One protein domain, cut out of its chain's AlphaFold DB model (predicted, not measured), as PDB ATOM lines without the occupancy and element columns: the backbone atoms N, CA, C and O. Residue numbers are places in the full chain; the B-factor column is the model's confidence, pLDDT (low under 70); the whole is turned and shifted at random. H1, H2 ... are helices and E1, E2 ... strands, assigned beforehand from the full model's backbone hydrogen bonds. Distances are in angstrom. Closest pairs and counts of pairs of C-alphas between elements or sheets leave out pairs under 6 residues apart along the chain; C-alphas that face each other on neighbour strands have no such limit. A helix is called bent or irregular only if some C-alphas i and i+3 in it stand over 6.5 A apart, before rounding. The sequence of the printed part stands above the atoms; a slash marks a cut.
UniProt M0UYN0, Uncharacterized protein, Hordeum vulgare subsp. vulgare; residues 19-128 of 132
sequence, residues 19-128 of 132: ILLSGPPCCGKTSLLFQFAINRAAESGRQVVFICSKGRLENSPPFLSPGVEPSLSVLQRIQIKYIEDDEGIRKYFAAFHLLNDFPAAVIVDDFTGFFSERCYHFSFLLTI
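Overview. This is residues 19 to 128 of the 132 residues of an uncharacterized protein of Hordeum vulgare subsp. vulgare (UniProt M0UYN0). A twisted sheet of five strands runs through the middle of the domain, and the long helix H1 covers one face of it, running along the strands. H4 stands off the sheet with the sheet between it and H1, and sticks out with residues 94 to 98, while the short helices H2, H3 and H5 lie round the ends of the strands. You will count 110 printed residues with five named helices and five named strands, along the chain E1, H1, E2, H2, H3, E3, H4, E4, H5, E5. The mixed sheet has the order E1, E5, E4, E2, E3, and the class is mixed, helices and strands. The whole is compact, with a radius of gyration of the C-alphas of 13.8 A and spans of 39 by 37 by 24 A.

Along the chain. Find C-alpha 19 at (130.800, 150.577, 95.888); here E1 begins, residues 19 to 22. Go on to C-alpha 29 at (129.465, 138.214, 98.885), from which H1, residues 29 to 44, runs 22.0 A. Next come E2, residues 48 to 52, 13.0 A long, and H2, residues 54 to 59. After residues 60 to 71, which hold no named element, look for H3, residues 72 to 75, and E3, residues 78 to 82, 12.9 A long. H4 takes residues 86 to 98 over 19.9 A and is irregular: C-alphas 94 and 97 are 7.2 A apart. E4, residues 105 to 108, and H5, residues 111 to 114, follow. E5, residues 122 to 126, is 12.9 A long and ends at C-alpha 126, (135.174, 149.607, 91.594).

Arrangement. Begin at the edge strand E1, antiparallel to E5 at 165 degrees, with N 19 and O 125 at 2.9 A. E5 is antiparallel to E4 at 162 degrees; look at N 106 and O 126, 2.8 A. E4 and E2 are parallel at 6 degrees, with N 51 and O 107 at 2.7 A. E2 and the other edge strand, E3, are parallel at 26 degrees, with N 50 and O 79 at 2.8 A. The sheet is twisted, its C-alphas lying up to 4.4 A off the best plane. E2, H2, H3 and E3 form a strand-helix-strand unit, two parallel neighbour strands with helices between them along the chain. E1, H1, E2 and E3, H4, E4 are split units, with other strands between their two strands in the sheet; the crossovers of these three units are right-handed. H1 and the sheet make two layers, a helix on one face of a sheet: its height over the sheet is 8.0 A. H1 is over E4, along the strands at 11 degrees on the local plane, and the C-alphas of Leu 33 and Ile 107 are their closest, at 7.1 A. With residues 38 to 42 alone H1 touches H3, the closest C-alphas being those of Ala 42 and Val 74, 5.7 A. H2, H4 and H5 each only graze the sheet, with residues 54 to 57, 88 to 93 and 111 to 113. H4 and H5 are close but not clearly touching: the closest C-alphas, of Asp 86 and Phe 114, are 4.9 A apart. H1 and H4 are apart. In H1 and H2 every O i to N i+4 pair is within hydrogen-bond range, in H4 6 of 9 are, and H3 and H5 are too short for such a pair.

Size, cuts and confidence. The two C-alphas farthest apart are those of Ser 71 and Glu 117, at 39.3 A. The printed part has no cut. The link from H2 to H3, 12 residues, is long. Residues 94 to 100, of which 94 to 98 belong to H4, stand free. In the B-factor column you will find a mean pLDDT of the printed part of 81.8; the model's confidence is under 70 at residues 65 to 70 and 116 to 128, and E5 has a mean of 59.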
ATOM      1  N   ILE A  19     131.784 151.296  95.074       85.00
ATOM      2  CA  ILE A  19     130.800 150.577  95.888       85.00
ATOM      3  C   ILE A  19     131.539 149.629  96.832       85.00
ATOM      4  O   ILE A  19     132.347 148.801  96.420       85.00
ATOM      5  N   LEU A  20     131.230 149.703  98.123       85.00
ATOM      6  CA  LEU A  20     131.761 148.776  99.118       85.00
ATOM      7  C   LEU A  20     130.678 147.779  99.531       85.00
ATOM      8  O   LEU A  20     129.628 148.173 100.035       85.00
ATOM      9  N   LEU A  21     130.948 146.483  99.363       85.06
ATOM     10  CA  LEU A  21     130.071 145.409  99.816       85.06
ATOM     11  C   LEU A  21     130.618 144.803 101.115       85.06
ATOM     12  O   LEU A  21     131.626 144.092 101.124       85.06
ATOM     13  N   SER A  22     129.921 145.045 102.222       82.06
ATOM     14  CA  SER A  22     130.263 144.487 103.534       82.06
ATOM     15  C   SER A  22     129.269 143.417 103.972       82.06
ATOM     16  O   SER A  22     128.085 143.474 103.646       82.06
ATOM     17  N   GLY A  23     129.746 142.441 104.741       81.62
ATOM     18  CA  GLY A  23     128.893 141.448 105.384       81.62
ATOM     19  C   GLY A  23     129.695 140.358 106.099       81.62
ATOM     20  O   GLY A  23     130.893 140.206 105.832       81.62
ATOM     21  N   PRO A  24     129.059 139.561 106.974       80.94
ATOM     22  CA  PRO A  24     129.716 138.473 107.701       80.94
ATOM     23  C   PRO A  24     130.413 137.451 106.781       80.94
ATOM     24  O   PRO A  24     130.095 137.360 105.588       80.94
ATOM     25  N   PRO A  25     131.358 136.644 107.297       79.12
ATOM     26  CA  PRO A  25     131.879 135.492 106.564       79.12
ATOM     27  C   PRO A  25     130.740 134.612 106.031       79.12
ATOM     28  O   PRO A  25     129.701 134.472 106.671       79.12
ATOM     29  N   CYS A  26     130.924 134.040 104.841       79.75
ATOM     30  CA  CYS A  26     129.978 133.103 104.220       79.75
ATOM     31  C   CYS A  26     128.573 133.652 103.879       79.75
ATOM     32  O   CYS A  26     127.711 132.877 103.485       79.75
ATOM     33  N   CYS A  27     128.325 134.970 103.926       84.25
ATOM     34  CA  CYS A  27     127.021 135.550 103.559       84.25
ATOM     35  C   CYS A  27     126.778 135.705 102.038       84.25
ATOM     36  O   CYS A  27     125.908 136.467 101.626       84.25
ATOM     37  N   GLY A  28     127.570 135.041 101.187       85.69
ATOM     38  CA  GLY A  28     127.374 135.041  99.728       85.69
ATOM     39  C   GLY A  28     127.978 136.217  98.949       85.69
ATOM     40  O   GLY A  28     127.689 136.353  97.765       85.69
ATOM     41  N   LYS A  29     128.842 137.048  99.557       86.81
ATOM     42  CA  LYS A  29     129.465 138.214  98.885       86.81
ATOM     43  C   LYS A  29     130.158 137.852  97.572       86.81
ATOM     44  O   LYS A  29     129.873 138.459  96.548       86.81
ATOM     45  N   THR A  30     131.019 136.836  97.587       88.38
ATOM     46  CA  THR A  30     131.751 136.382  96.396       88.38
ATOM     47  C   THR A  30     130.791 135.962  95.277       88.38
ATOM     48  O   THR A  30     130.995 136.321  94.122       88.38
ATOM     49  N   SER A  31     129.701 135.262  95.612       88.69
ATOM     50  CA  SER A  31     128.669 134.859  94.647       88.69
ATOM     51  C   SER A  31     127.906 136.059  94.084       88.69
ATOM     52  O   SER A  31     127.703 136.142  92.877       88.69
ATOM     53  N   LEU A  32     127.557 137.029  94.936       87.50
ATOM     54  CA  LEU A  32     126.913 138.274  94.521       87.50
ATOM     55  C   LEU A  32     127.797 139.082  93.561       87.50
ATOM     56  O   LEU A  32     127.325 139.537  92.523       87.50
ATOM     57  N   LEU A  33     129.085 139.223  93.874       89.75
ATOM     58  CA  LEU A  33     130.051 139.927  93.030       89.75
ATOM     59  C   LEU A  33     130.269 139.222  91.693       89.75
ATOM     60  O   LEU A  33     130.398 139.879  90.664       89.75
ATOM     61  N   PHE A  34     130.288 137.890  91.692       90.25
ATOM     62  CA  PHE A  34     130.421 137.123  90.460       90.25
ATOM     63  C   PHE A  34     129.169 137.245  89.579       90.25
ATOM     64  O   PHE A  34     129.278 137.457  88.374       90.25
ATOM     65  N   GLN A  35     127.975 137.212  90.180       88.75
ATOM     66  CA  GLN A  35     126.728 137.476  89.462       88.75
ATOM     67  C   GLN A  35     126.689 138.905  88.900       88.75
ATOM     68  O   GLN A  35     126.277 139.108  87.759       88.75
ATOM     69  N   PHE A  36     127.169 139.888  89.665       88.50
ATOM     70  CA  PHE A  36     127.328 141.258  89.182       88.50
ATOM     71  C   PHE A  36     128.285 141.327  87.983       88.50
ATOM     72  O   PHE A  36     127.977 141.996  86.999       88.50
ATOM     73  N   ALA A  37     129.402 140.591  88.016       90.56
ATOM     74  CA  ALA A  37     130.349 140.520  86.902       90.56
ATOM     75  C   ALA A  37     129.682 140.033  85.607       90.56
ATOM     76  O   ALA A  37     129.878 140.626  84.548       90.56
ATOM     77  N   ILE A  38     128.858 138.985  85.711       90.12
ATOM     78  CA  ILE A  38     128.086 138.431  84.593       90.12
ATOM     79  C   ILE A  38     127.110 139.466  84.040       90.12
ATOM     80  O   ILE A  38     127.107 139.712  82.833       90.12
ATOM     81  N   ASN A  39     126.313 140.093  84.909       89.38
ATOM     82  CA  ASN A  39     125.327 141.090  84.492       89.38
ATOM     83  C   ASN A  39     126.017 142.267  83.793       89.38
ATOM     84  O   ASN A  39     125.641 142.642  82.685       89.38
ATOM     85  N   ARG A  40     127.116 142.770  84.367       88.38
ATOM     86  CA  ARG A  40     127.858 143.901  83.807       88.38
ATOM     87  C   ARG A  40     128.509 143.571  82.463       88.38
ATOM     88  O   ARG A  40     128.503 144.408  81.560       88.38
ATOM     89  N   ALA A  41     129.050 142.364  82.301       90.38
ATOM     90  CA  ALA A  41     129.624 141.892  81.040       90.38
ATOM     91  C   ALA A  41     128.558 141.661  79.947       90.38
ATOM     92  O   ALA A  41     128.838 141.820  78.751       90.38
ATOM     93  N   ALA A  42     127.336 141.293  80.345       88.69
ATOM     94  CA  ALA A  42     126.195 141.158  79.446       88.69
ATOM     95  C   ALA A  42     125.654 142.526  78.997       88.69
ATOM     96  O   ALA A  42     125.452 142.727  77.803       88.69
ATOM     97  N   GLU A  43     125.484 143.466  79.930       88.12
ATOM     98  CA  GLU A  43     124.942 144.811  79.686       88.12
ATOM     99  C   GLU A  43     125.893 145.702  78.881       88.12
ATOM    100  O   GLU A  43     125.490 146.330  77.907       88.12
ATOM    101  N   SER A  44     127.166 145.768  79.282       85.44
ATOM    102  CA  SER A  44     128.128 146.706  78.688       85.44
ATOM    103  C   SER A  44     128.739 146.213  77.378       85.44
ATOM    104  O   SER A  44     129.323 146.997  76.633       85.44
ATOM    105  N   GLY A  45     128.703 144.901  77.127       86.00
ATOM    106  CA  GLY A  45     129.443 144.282  76.027       86.00
ATOM    107  C   GLY A  45     130.972 144.315  76.176       86.00
ATOM    108  O   GLY A  45     131.671 143.801  75.300       86.00
ATOM    109  N   ARG A  46     131.498 144.887  77.267       88.25
ATOM    110  CA  ARG A  46     132.927 145.114  77.520       88.25
ATOM    111  C   ARG A  46     133.494 144.106  78.511       88.25
ATOM    112  O   ARG A  46     132.770 143.329  79.132       88.25
ATOM    113  N   GLN A  47     134.817 144.136  78.645       91.69
ATOM    114  CA  GLN A  47     135.544 143.335  79.622       91.69
ATOM    115  C   GLN A  47     135.206 143.775  81.052       91.69
ATOM    116  O   GLN A  47     135.057 144.964  81.329       91.69
ATOM    117  N   VAL A  48     135.129 142.813  81.963       92.19
ATOM    118  CA  VAL A  48     134.994 143.004  83.408       92.19
ATOM    119  C   VAL A  48     136.152 142.280  84.073       92.19
ATOM    120  O   VAL A  48     136.412 141.118  83.772       92.19
ATOM    121  N   VAL A  49     136.854 142.951  84.980       93.88
ATOM    122  CA  VAL A  49     137.966 142.341  85.713       93.88
ATOM    123  C   VAL A  49     137.477 141.886  87.078       93.88
ATOM    124  O   VAL A  49     136.886 142.668  87.813       93.88
ATOM    125  N   PHE A  50     137.752 140.635  87.427       93.25
ATOM    126  CA  PHE A  50     137.459 140.040  88.722       93.25
ATOM    127  C   PHE A  50     138.768 139.661  89.418       93.25
ATOM    128  O   PHE A  50     139.436 138.701  89.043       93.25
ATOM    129  N   ILE A  51     139.160 140.447  90.413       93.12
ATOM    130  CA  ILE A  51     140.349 140.245  91.236       93.12
ATOM    131  C   ILE A  51     139.955 139.432  92.463       93.12
ATOM    132  O   ILE A  51     139.040 139.807  93.196       93.12
ATOM    133  N   CYS A  52     140.653 138.326  92.699       90.88
ATOM    134  CA  CYS A  52     140.412 137.475  93.859       90.88
ATOM    135  C   CYS A  52     141.656 136.670  94.249       90.88
ATOM    136  O   CYS A  52     142.594 136.527  93.469       90.88
ATOM    137  N   SER A  53     141.637 136.061  95.435       86.50
ATOM    138  CA  SER A  53     142.623 135.041  95.809       86.50
ATOM    139  C   SER A  53     142.344 133.727  95.074       86.50
ATOM    140  O   SER A  53     141.204 133.248  95.058       86.50
ATOM    141  N   LYS A  54     143.392 133.109  94.512       86.81
ATOM    142  CA  LYS A  54     143.290 131.815  93.820       86.81
ATOM    143  C   LYS A  54     142.772 130.725  94.752       86.81
ATOM    144  O   LYS A  54     141.785 130.064  94.441       86.81
ATOM    145  N   GLY A  55     143.386 130.603  95.930       82.38
ATOM    146  CA  GLY A  55     143.006 129.593  96.914       82.38
ATOM    147  C   GLY A  55     141.547 129.719  97.354       82.38
ATOM    148  O   GLY A  55     140.867 128.711  97.513       82.38
ATOM    149  N   ARG A  56     141.019 130.940  97.511       76.88
ATOM    150  CA  ARG A  56     139.613 131.131  97.907       76.88
ATOM    151  C   ARG A  56     138.642 130.748  96.793       76.88
ATOM    152  O   ARG A  56     137.645 130.090  97.075       76.88
ATOM    153  N   LEU A  57     138.950 131.117  95.549       82.50
ATOM    154  CA  LEU A  57     138.100 130.790  94.405       82.50
ATOM    155  C   LEU A  57     138.050 129.275  94.144       82.50
ATOM    156  O   LEU A  57     136.980 128.742  93.868       82.50
ATOM    157  N   GLU A  58     139.184 128.581  94.271       83.44
ATOM    158  CA  GLU A  58     139.274 127.127  94.067       83.44
ATOM    159  C   GLU A  58     138.599 126.330  95.196       83.44
ATOM    160  O   GLU A  58     137.920 125.340  94.930       83.44
ATOM    161  N   ASN A  59     138.737 126.766  96.455       78.25
ATOM    162  CA  ASN A  59     138.144 126.072  97.606       78.25
ATOM    163  C   ASN A  59     136.661 126.406  97.828       78.25
ATOM    164  O   ASN A  59     135.962 125.706  98.560       78.25
ATOM    165  N   SER A  60     136.172 127.514  97.277       76.62
ATOM    166  CA  SER A  60     134.798 127.983  97.466       76.62
ATOM    167  C   SER A  60     134.328 128.723  96.214       76.62
ATOM    168  O   SER A  60     134.237 129.955  96.222       76.62
ATOM    169  N   PRO A  61     134.047 127.986  95.121       79.94
ATOM    170  CA  PRO A  61     133.613 128.596  93.874       79.94
ATOM    171  C   PRO A  61     132.288 129.352  94.074       79.94
ATOM    172  O   PRO A  61     131.437 128.921  94.861       79.94
ATOM    173  N   PRO A  62     132.087 130.484  93.379       81.56
ATOM    174  CA  PRO A  62     130.869 131.266  93.508       81.56
ATOM    175  C   PRO A  62     129.659 130.463  93.025       81.56
ATOM    176  O   PRO A  62     129.667 129.889  91.937       81.56
ATOM    177  N   PHE A  63     128.592 130.467  93.822       79.44
ATOM    178  CA  PHE A  63     127.311 129.919  93.399       79.44
ATOM    179  C   PHE A  63     126.680 130.829  92.346       79.44
ATOM    180  O   PHE A  63     126.514 132.028  92.571       79.44
ATOM    181  N   LEU A  64     126.305 130.246  91.211       72.12
ATOM    182  CA  LEU A  64     125.460 130.903  90.221       72.12
ATOM    183  C   LEU A  64     123.996 130.706  90.601       72.12
ATOM    184  O   LEU A  64     123.601 129.618  91.028       72.12
ATOM    185  N   SER A  65     123.180 131.752  90.458       67.31
ATOM    186  CA  SER A  65     121.747 131.617  90.717       67.31
ATOM    187  C   SER A  65     121.119 130.614  89.737       67.31
ATOM    188  O   SER A  65     121.418 130.678  88.539       67.31
ATOM    189  N   PRO A  66     120.230 129.712  90.200       60.06
ATOM    190  CA  PRO A  66     119.573 128.736  89.335       60.06
ATOM    191  C   PRO A  66     118.873 129.417  88.151       60.06
ATOM    192  O   PRO A  66     118.055 130.314  88.351       60.06
ATOM    193  N   GLY A  67     119.187 128.994  86.924       63.25
ATOM    194  CA  GLY A  67     118.616 129.559  85.693       63.25
ATOM    195  C   GLY A  67     119.424 130.694  85.054       63.25
ATOM    196  O   GLY A  67     119.045 131.167  83.985       63.25
ATOM    197  N   VAL A  68     120.545 131.105  85.656       62.44
ATOM    198  CA  VAL A  68     121.555 131.929  84.982       62.44
ATOM    199  C   VAL A  68     122.559 130.990  84.324       62.44
ATOM    200  O   VAL A  68     123.519 130.554  84.952       62.44
ATOM    201  N   GLU A  69     122.325 130.663  83.056       66.69
ATOM    202  CA  GLU A  69     123.363 130.110  82.184       66.69
ATOM    203  C   GLU A  69     123.973 131.269  81.391       66.69
ATOM    204  O   GLU A  69     123.394 131.706  80.389       66.69
ATOM    205  N   PRO A  70     125.096 131.848  81.853       69.56
ATOM    206  CA  PRO A  70     125.752 132.894  81.094       69.56
ATOM    207  C   PRO A  70     126.248 132.303  79.775       69.56
ATOM    208  O   PRO A  70     126.851 131.229  79.743       69.56
ATOM    209  N   SER A  71     126.020 133.012  78.669       81.88
ATOM    210  CA  SER A  71     126.580 132.591  77.389       81.88
ATOM    211  C   SER A  71     128.108 132.570  77.473       81.88
ATOM    212  O   SER A  71     128.726 133.392  78.155       81.88
ATOM    213  N   LEU A  72     128.743 131.669  76.718       83.19
ATOM    214  CA  LEU A  72     130.207 131.610  76.623       83.19
ATOM    215  C   LEU A  72     130.813 132.971  76.240       83.19
ATOM    216  O   LEU A  72     131.873 133.334  76.739       83.19
ATOM    217  N   SER A  73     130.108 133.751  75.416       85.81
ATOM    218  CA  SER A  73     130.507 135.106  75.026       85.81
ATOM    219  C   SER A  73     130.531 136.104  76.189       85.81
ATOM    220  O   SER A  73     131.358 137.010  76.183       85.81
ATOM    221  N   VAL A  74     129.657 135.952  77.188       89.00
ATOM    222  CA  VAL A  74     129.665 136.783  78.401       89.00
ATOM    223  C   VAL A  74     130.785 136.334  79.333       89.00
ATOM    224  O   VAL A  74     131.535 137.170  79.825       89.00
ATOM    225  N   LEU A  75     130.968 135.023  79.515       87.69
ATOM    226  CA  LEU A  75     132.051 134.490  80.349       87.69
ATOM    227  C   LEU A  75     133.442 134.867  79.821       87.69
ATOM    228  O   LEU A  75     134.318 135.210  80.606       87.69
ATOM    229  N   GLN A  76     133.637 134.877  78.499       91.25
ATOM    230  CA  GLN A  76     134.889 135.310  77.860       91.25
ATOM    231  C   GLN A  76     135.233 136.787  78.101       91.25
ATOM    232  O   GLN A  76     136.374 137.195  77.884       91.25
ATOM    233  N   ARG A  77     134.261 137.596  78.535       93.12
ATOM    234  CA  ARG A  77     134.474 138.996  78.918       93.12
ATOM    235  C   ARG A  77     134.836 139.158  80.393       93.12
ATOM    236  O   ARG A  77     135.134 140.270  80.811       93.12
ATOM    237  N   ILE A  78     134.796 138.095  81.195       93.19
ATOM    238  CA  ILE A  78     135.175 138.148  82.608       93.19
ATOM    239  C   ILE A  78     136.633 137.702  82.732       93.19
ATOM    240  O   ILE A  78     136.963 136.527  82.578       93.19
ATOM    241  N   GLN A  79     137.519 138.647  83.033       93.69
ATOM    242  CA  GLN A  79     138.935 138.383  83.266       93.69
ATOM    243  C   GLN A  79     139.196 138.166  84.749       93.69
ATOM    244  O   GLN A  79     139.119 139.103  85.540       93.69
ATOM    245  N   ILE A  80     139.568 136.945  85.121       93.06
ATOM    246  CA  ILE A  80     139.934 136.622  86.500       93.06
ATOM    247  C   ILE A  80     141.426 136.907  86.707       93.06
ATOM    248  O   ILE A  80     142.272 136.370  85.990       93.06
ATOM    249  N   LYS A  81     141.754 137.750  87.690       92.62
ATOM    250  CA  LYS A  81     143.131 138.056  88.100       92.62
ATOM    251  C   LYS A  81     143.369 137.593  89.531       92.62
ATOM    252  O   LYS A  81     142.671 138.010  90.451       92.62
ATOM    253  N   TYR A  82     144.395 136.769  89.711       92.62
ATOM    254  CA  TYR A  82     144.805 136.295  91.026       92.62
ATOM    255  C   TYR A  82     145.853 137.233  91.621       92.62
ATOM    256  O   TYR A  82     146.979 137.284  91.128       92.62
ATOM    257  N   ILE A  83     145.467 138.001  92.638       91.62
ATOM    258  CA  ILE A  83     146.342 138.937  93.356       91.62
ATOM    259  C   ILE A  83     146.213 138.632  94.846       91.62
ATOM    260  O   ILE A  83     145.095 138.510  95.346       91.62
ATOM    261  N   GLU A  84     147.342 138.482  95.538       85.81
ATOM    262  CA  GLU A  84     147.379 137.998  96.928       85.81
ATOM    263  C   GLU A  84     147.944 139.018  97.928       85.81
ATOM    264  O   GLU A  84     147.779 138.828  99.130       85.81
ATOM    265  N   ASP A  85     148.566 140.104  97.461       86.81
ATOM    266  CA  ASP A  85     149.260 141.083  98.301       86.81
ATOM    267  C   ASP A  85     148.952 142.548  97.931       86.81
ATOM    268  O   ASP A  85     148.416 142.872  96.862       86.81
ATOM    269  N   ASP A  86     149.263 143.453  98.865       88.25
ATOM    270  CA  ASP A  86     149.067 144.897  98.709       88.25
ATOM    271  C   ASP A  86     149.932 145.475  97.574       88.25
ATOM    272  O   ASP A  86     149.544 146.426  96.889       88.25
ATOM    273  N   GLU A  87     151.119 144.906  97.359       91.06
ATOM    274  CA  GLU A  87     152.027 145.321  96.297       91.06
ATOM    275  C   GLU A  87     151.438 145.020  94.915       91.06
ATOM    276  O   GLU A  87     151.468 145.875  94.025       91.06
ATOM    277  N   GLY A  88     150.855 143.838  94.736       90.19
ATOM    278  CA  GLY A  88     150.235 143.397  93.497       90.19
ATOM    279  C   GLY A  88     149.020 144.238  93.128       90.19
ATOM    280  O   GLY A  88     148.911 144.669  91.977       90.19
ATOM    281  N   ILE A  89     148.145 144.552  94.091       89.06
ATOM    282  CA  ILE A  89     146.974 145.400  93.819       89.06
ATOM    283  C   ILE A  89     147.395 146.841  93.491       89.06
ATOM    284  O   ILE A  89     146.865 147.428  92.545       89.06
ATOM    285  N   ARG A  90     148.416 147.392  94.168       90.75
ATOM    286  CA  ARG A  90     148.977 148.715  93.835       90.75
ATOM    287  C   ARG A  90     149.592 148.744  92.440       90.75
ATOM    288  O   ARG A  90     149.312 149.668  91.682       90.75
ATOM    289  N   LYS A  91     150.393 147.738  92.074       91.50
ATOM    290  CA  LYS A  91     150.971 147.619  90.723       91.50
ATOM    291  C   LYS A  91     149.890 147.502  89.657       91.50
ATOM    292  O   LYS A  91     150.007 148.129  88.606       91.50
ATOM    293  N   TYR A  92     148.840 146.731  89.937       90.81
ATOM    294  CA  TYR A  92     147.720 146.577  89.022       90.81
ATOM    295  C   TYR A  92     147.052 147.923  88.739       90.81
ATOM    296  O   TYR A  92     146.962 148.303  87.575       90.81
ATOM    297  N   PHE A  93     146.673 148.675  89.780       88.94
ATOM    298  CA  PHE A  93     146.052 149.992  89.612       88.94
ATOM    299  C   PHE A  93     147.005 151.050  89.040       88.94
ATOM    300  O   PHE A  93     146.589 151.866  88.220       88.94
ATOM    301  N   ALA A  94     148.296 151.001  89.375       89.44
ATOM    302  CA  ALA A  94     149.296 151.896  88.795       89.44
ATOM    303  C   ALA A  94     149.428 151.722  87.273       89.44
ATOM    304  O   ALA A  94     149.704 152.693  86.578       89.44
ATOM    305  N   ALA A  95     149.191 150.518  86.742       87.50
ATOM    306  CA  ALA A  95     149.260 150.222  85.312       87.50
ATOM    307  C   ALA A  95     147.998 150.620  84.517       87.50
ATOM    308  O   ALA A  95     147.971 150.413  83.306       87.50
ATOM    309  N   PHE A  96     146.962 151.198  85.144       83.94
ATOM    310  CA  PHE A  96     145.702 151.523  84.448       83.94
ATOM    311  C   PHE A  96     145.890 152.495  83.290       83.94
ATOM    312  O   PHE A  96     145.223 152.360  82.273       83.94
ATOM    313  N   HIS A  97     146.837 153.424  83.413       81.81
ATOM    314  CA  HIS A  97     147.169 154.382  82.359       81.81
ATOM    315  C   HIS A  97     147.749 153.734  81.087       81.81
ATOM    316  O   HIS A  97     147.869 154.407  80.069       81.81
ATOM    317  N   LEU A  98     148.136 152.453  81.139       85.88
ATOM    318  CA  LEU A  98     148.633 151.687  79.992       85.88
ATOM    319  C   LEU A  98     147.516 150.935  79.251       85.88
ATOM    320  O   LEU A  98     147.789 150.290  78.238       85.88
ATOM    321  N   LEU A  99     146.283 150.943  79.766       80.25
ATOM    322  CA  LEU A  99     145.156 150.271  79.128       80.25
ATOM    323  C   LEU A  99     144.634 151.120  77.965       80.25
ATOM    324  O   LEU A  99     144.301 152.285  78.148       80.25
ATOM    325  N   ASN A 100     144.528 150.509  76.782       77.50
ATOM    326  CA  ASN A 100     143.909 151.147  75.615       77.50
ATOM    327  C   ASN A 100     142.389 151.285  75.788       77.50
ATOM    328  O   ASN A 100     141.819 152.288  75.380       77.50
ATOM    329  N   ASP A 101     141.765 150.289  76.425       83.25
ATOM    330  CA  ASP A 101     140.335 150.250  76.717       83.25
ATOM    331  C   ASP A 101     140.127 149.925  78.199       83.25
ATOM    332  O   ASP A 101     140.644 148.921  78.707       83.25
ATOM    333  N   PHE A 102     139.337 150.740  78.898       84.94
ATOM    334  CA  PHE A 102     138.989 150.451  80.287       84.94
ATOM    335  C   PHE A 102     137.948 149.320  80.369       84.94
ATOM    336  O   PHE A 102     137.060 149.214  79.512       84.94
ATOM    337  N   PRO A 103     138.025 148.444  81.386       89.31
ATOM    338  CA  PRO A 103     136.956 147.493  81.658       89.31
ATOM    339  C   PRO A 103     135.711 148.224  82.179       89.31
ATOM    340  O   PRO A 103     135.822 149.242  82.855       89.31
ATOM    341  N   ALA A 104     134.522 147.665  81.947       89.00
ATOM    342  CA  ALA A 104     133.262 148.225  82.446       89.00
ATOM    343  C   ALA A 104     133.099 148.126  83.974       89.00
ATOM    344  O   ALA A 104     132.201 148.756  84.544       89.00
ATOM    345  N   ALA A 105     133.907 147.284  84.628       90.06
ATOM    346  CA  ALA A 105     134.047 147.207  86.077       90.06
ATOM    347  C   ALA A 105     135.334 146.464  86.473       90.06
ATOM    348  O   ALA A 105     135.788 145.555  85.771       90.06
ATOM    349  N   VAL A 106     135.872 146.826  87.636       91.81
ATOM    350  CA  VAL A 106     136.949 146.132  88.344       91.81
ATOM    351  C   VAL A 106     136.423 145.712  89.710       91.81
ATOM    352  O   VAL A 106     136.148 146.514  90.595       91.81
ATOM    353  N   ILE A 107     136.265 144.415  89.879       92.19
ATOM    354  CA  ILE A 107     135.674 143.795  91.054       92.19
ATOM    355  C   ILE A 107     136.810 143.231  91.887       92.19
ATOM    356  O   ILE A 107     137.652 142.521  91.348       92.19
ATOM    357  N   VAL A 108     136.849 143.527  93.182       91.75
ATOM    358  CA  VAL A 108     137.885 143.040  94.094       91.75
ATOM    359  C   VAL A 108     137.226 142.274  95.234       91.75
ATOM    360  O   VAL A 108     136.712 142.854  96.195       91.75
ATOM    361  N   ASP A 109     137.214 140.947  95.130       89.31
ATOM    362  CA  ASP A 109     136.690 140.114  96.207       89.31
ATOM    363  C   ASP A 109     137.672 140.058  97.383       89.31
ATOM    364  O   ASP A 109     138.852 139.769  97.195       89.31
ATOM    365  N   ASP A 110     137.155 140.287  98.596       82.62
ATOM    366  CA  ASP A 110     137.911 140.271  99.858       82.62
ATOM    367  C   ASP A 110     139.090 141.253  99.880       82.62
ATOM    368  O   ASP A 110     140.229 140.905 100.181       82.62
ATOM    369  N   PHE A 111     138.791 142.522  99.597       83.06
ATOM    370  CA  PHE A 111     139.741 143.636  99.640       83.06
ATOM    371  C   PHE A 111     140.484 143.749 100.977       83.06
ATOM    372  O   PHE A 111     141.645 144.144 101.025       83.06
ATOM    373  N   THR A 112     139.844 143.351 102.073       79.12
ATOM    374  CA  THR A 112     140.478 143.281 103.396       79.12
ATOM    375  C   THR A 112     141.651 142.318 103.476       79.12
ATOM    376  O   THR A 112     142.524 142.513 104.315       79.12
ATOM    377  N   GLY A 113     141.708 141.312 102.600       77.25
ATOM    378  CA  GLY A 113     142.817 140.364 102.528       77.25
ATOM    379  C   GLY A 113     144.164 141.012 102.192       77.25
ATOM    380  O   GLY A 113     145.195 140.447 102.541       77.25
ATOM    381  N   PHE A 114     144.168 142.208 101.590       80.06
ATOM    382  CA  PHE A 114     145.394 142.936 101.244       80.06
ATOM    383  C   PHE A 114     146.019 143.697 102.419       80.06
ATOM    384  O   PHE A 114     147.156 144.144 102.311       80.06
ATOM    385  N   PHE A 115     145.313 143.861 103.542       78.88
ATOM    386  CA  PHE A 115     145.770 144.690 104.660       78.88
ATOM    387  C   PHE A 115     145.995 143.855 105.923       78.88
ATOM    388  O   PHE A 115     145.239 142.939 106.244       78.88
ATOM    389  N   SER A 116     147.049 144.183 106.672       63.31
ATOM    390  CA  SER A 116     147.449 143.435 107.874       63.31
ATOM    391  C   SER A 116     146.467 143.591 109.049       63.31
ATOM    392  O   SER A 116     146.414 142.728 109.928       63.31
ATOM    393  N   GLU A 117     145.656 144.653 109.056       58.66
ATOM    394  CA  GLU A 117     144.648 144.935 110.085       58.66
ATOM    395  C   GLU A 117     143.309 144.260 109.747       58.66
ATOM    396  O   GLU A 117     142.391 144.834 109.160       58.66
ATOM    397  N   ARG A 118     143.202 142.982 110.115       58.16
ATOM    398  CA  ARG A 118     142.019 142.147 109.862       58.16
ATOM    399  C   ARG A 118     140.936 142.368 110.917       58.16
ATOM    400  O   ARG A 118     140.728 141.511 111.771       58.16
ATOM    401  N   CYS A 119     140.249 143.505 110.878       49.56
ATOM    402  CA  CYS A 119     139.123 143.743 111.794       49.56
ATOM    403  C   CYS A 119     137.755 143.371 111.196       49.56
ATOM    404  O   CYS A 119     136.826 143.100 111.953       49.56
ATOM    405  N   TYR A 120     137.627 143.288 109.867       51.75
ATOM    406  CA  TYR A 120     136.356 143.042 109.169       51.75
ATOM    407  C   TYR A 120     136.598 142.362 107.807       51.75
ATOM    408  O   TYR A 120     137.695 142.467 107.271       51.75
ATOM    409  N   HIS A 121     135.590 141.683 107.236       53.94
ATOM    410  CA  HIS A 121     135.622 141.198 105.846       53.94
ATOM    411  C   HIS A 121     134.856 142.167 104.940       53.94
ATOM    412  O   HIS A 121     133.623 142.217 104.980       53.94
ATOM    413  N   PHE A 122     135.580 142.905 104.103       57.31
ATOM    414  CA  PHE A 122     135.003 143.799 103.103       57.31
ATOM    415  C   PHE A 122     135.368 143.299 101.708       57.31
ATOM    416  O   PHE A 122     136.535 143.025 101.431       57.31
ATOM    417  N   SER A 123     134.382 143.218 100.818       58.31
ATOM    418  CA  SER A 123     134.638 143.085  99.386       58.31
ATOM    419  C   SER A 123     134.422 144.446  98.720       58.31
ATOM    420  O   SER A 123     133.507 145.189  99.077       58.31
ATOM    421  N   PHE A 124     135.284 144.797  97.775       63.28
ATOM    422  CA  PHE A 124     135.330 146.121  97.162       63.28
ATOM    423  C   PHE A 124     134.942 146.023  95.689       63.28
ATOM    424  O   PHE A 124     135.437 145.171  94.956       63.28
ATOM    425  N   LEU A 125     134.040 146.888  95.246       56.56
ATOM    426  CA  LEU A 125     133.606 146.979  93.863       56.56
ATOM    427  C   LEU A 125     133.981 148.359  93.325       56.56
ATOM    428  O   LEU A 125     133.479 149.379  93.791       56.56
ATOM    429  N   LEU A 126     134.841 148.390  92.316       58.97
ATOM    430  CA  LEU A 126     135.174 149.607  91.594       58.97
ATOM    431  C   LEU A 126     134.497 149.563  90.227       58.97
ATOM    432  O   LEU A 126     134.928 148.826  89.339       58.97
ATOM    433  N   THR A 127     133.438 150.342  90.023       54.97
ATOM    434  CA  THR A 127     132.955 150.574  88.659       54.97
ATOM    435  C   THR A 127     133.792 151.691  88.046       54.97
ATOM    436  O   THR A 127     134.008 152.740  88.646       54.97
ATOM    437  N   ILE A 128     134.338 151.428  86.862       53.00
ATOM    438  CA  ILE A 128     135.120 152.403  86.106       53.00
ATOM    439  C   ILE A 128     134.281 152.717  84.880       53.00
ATOM    440  O   ILE A 128     134.043 151.835  84.057       53.00
TER     441      ILE A 128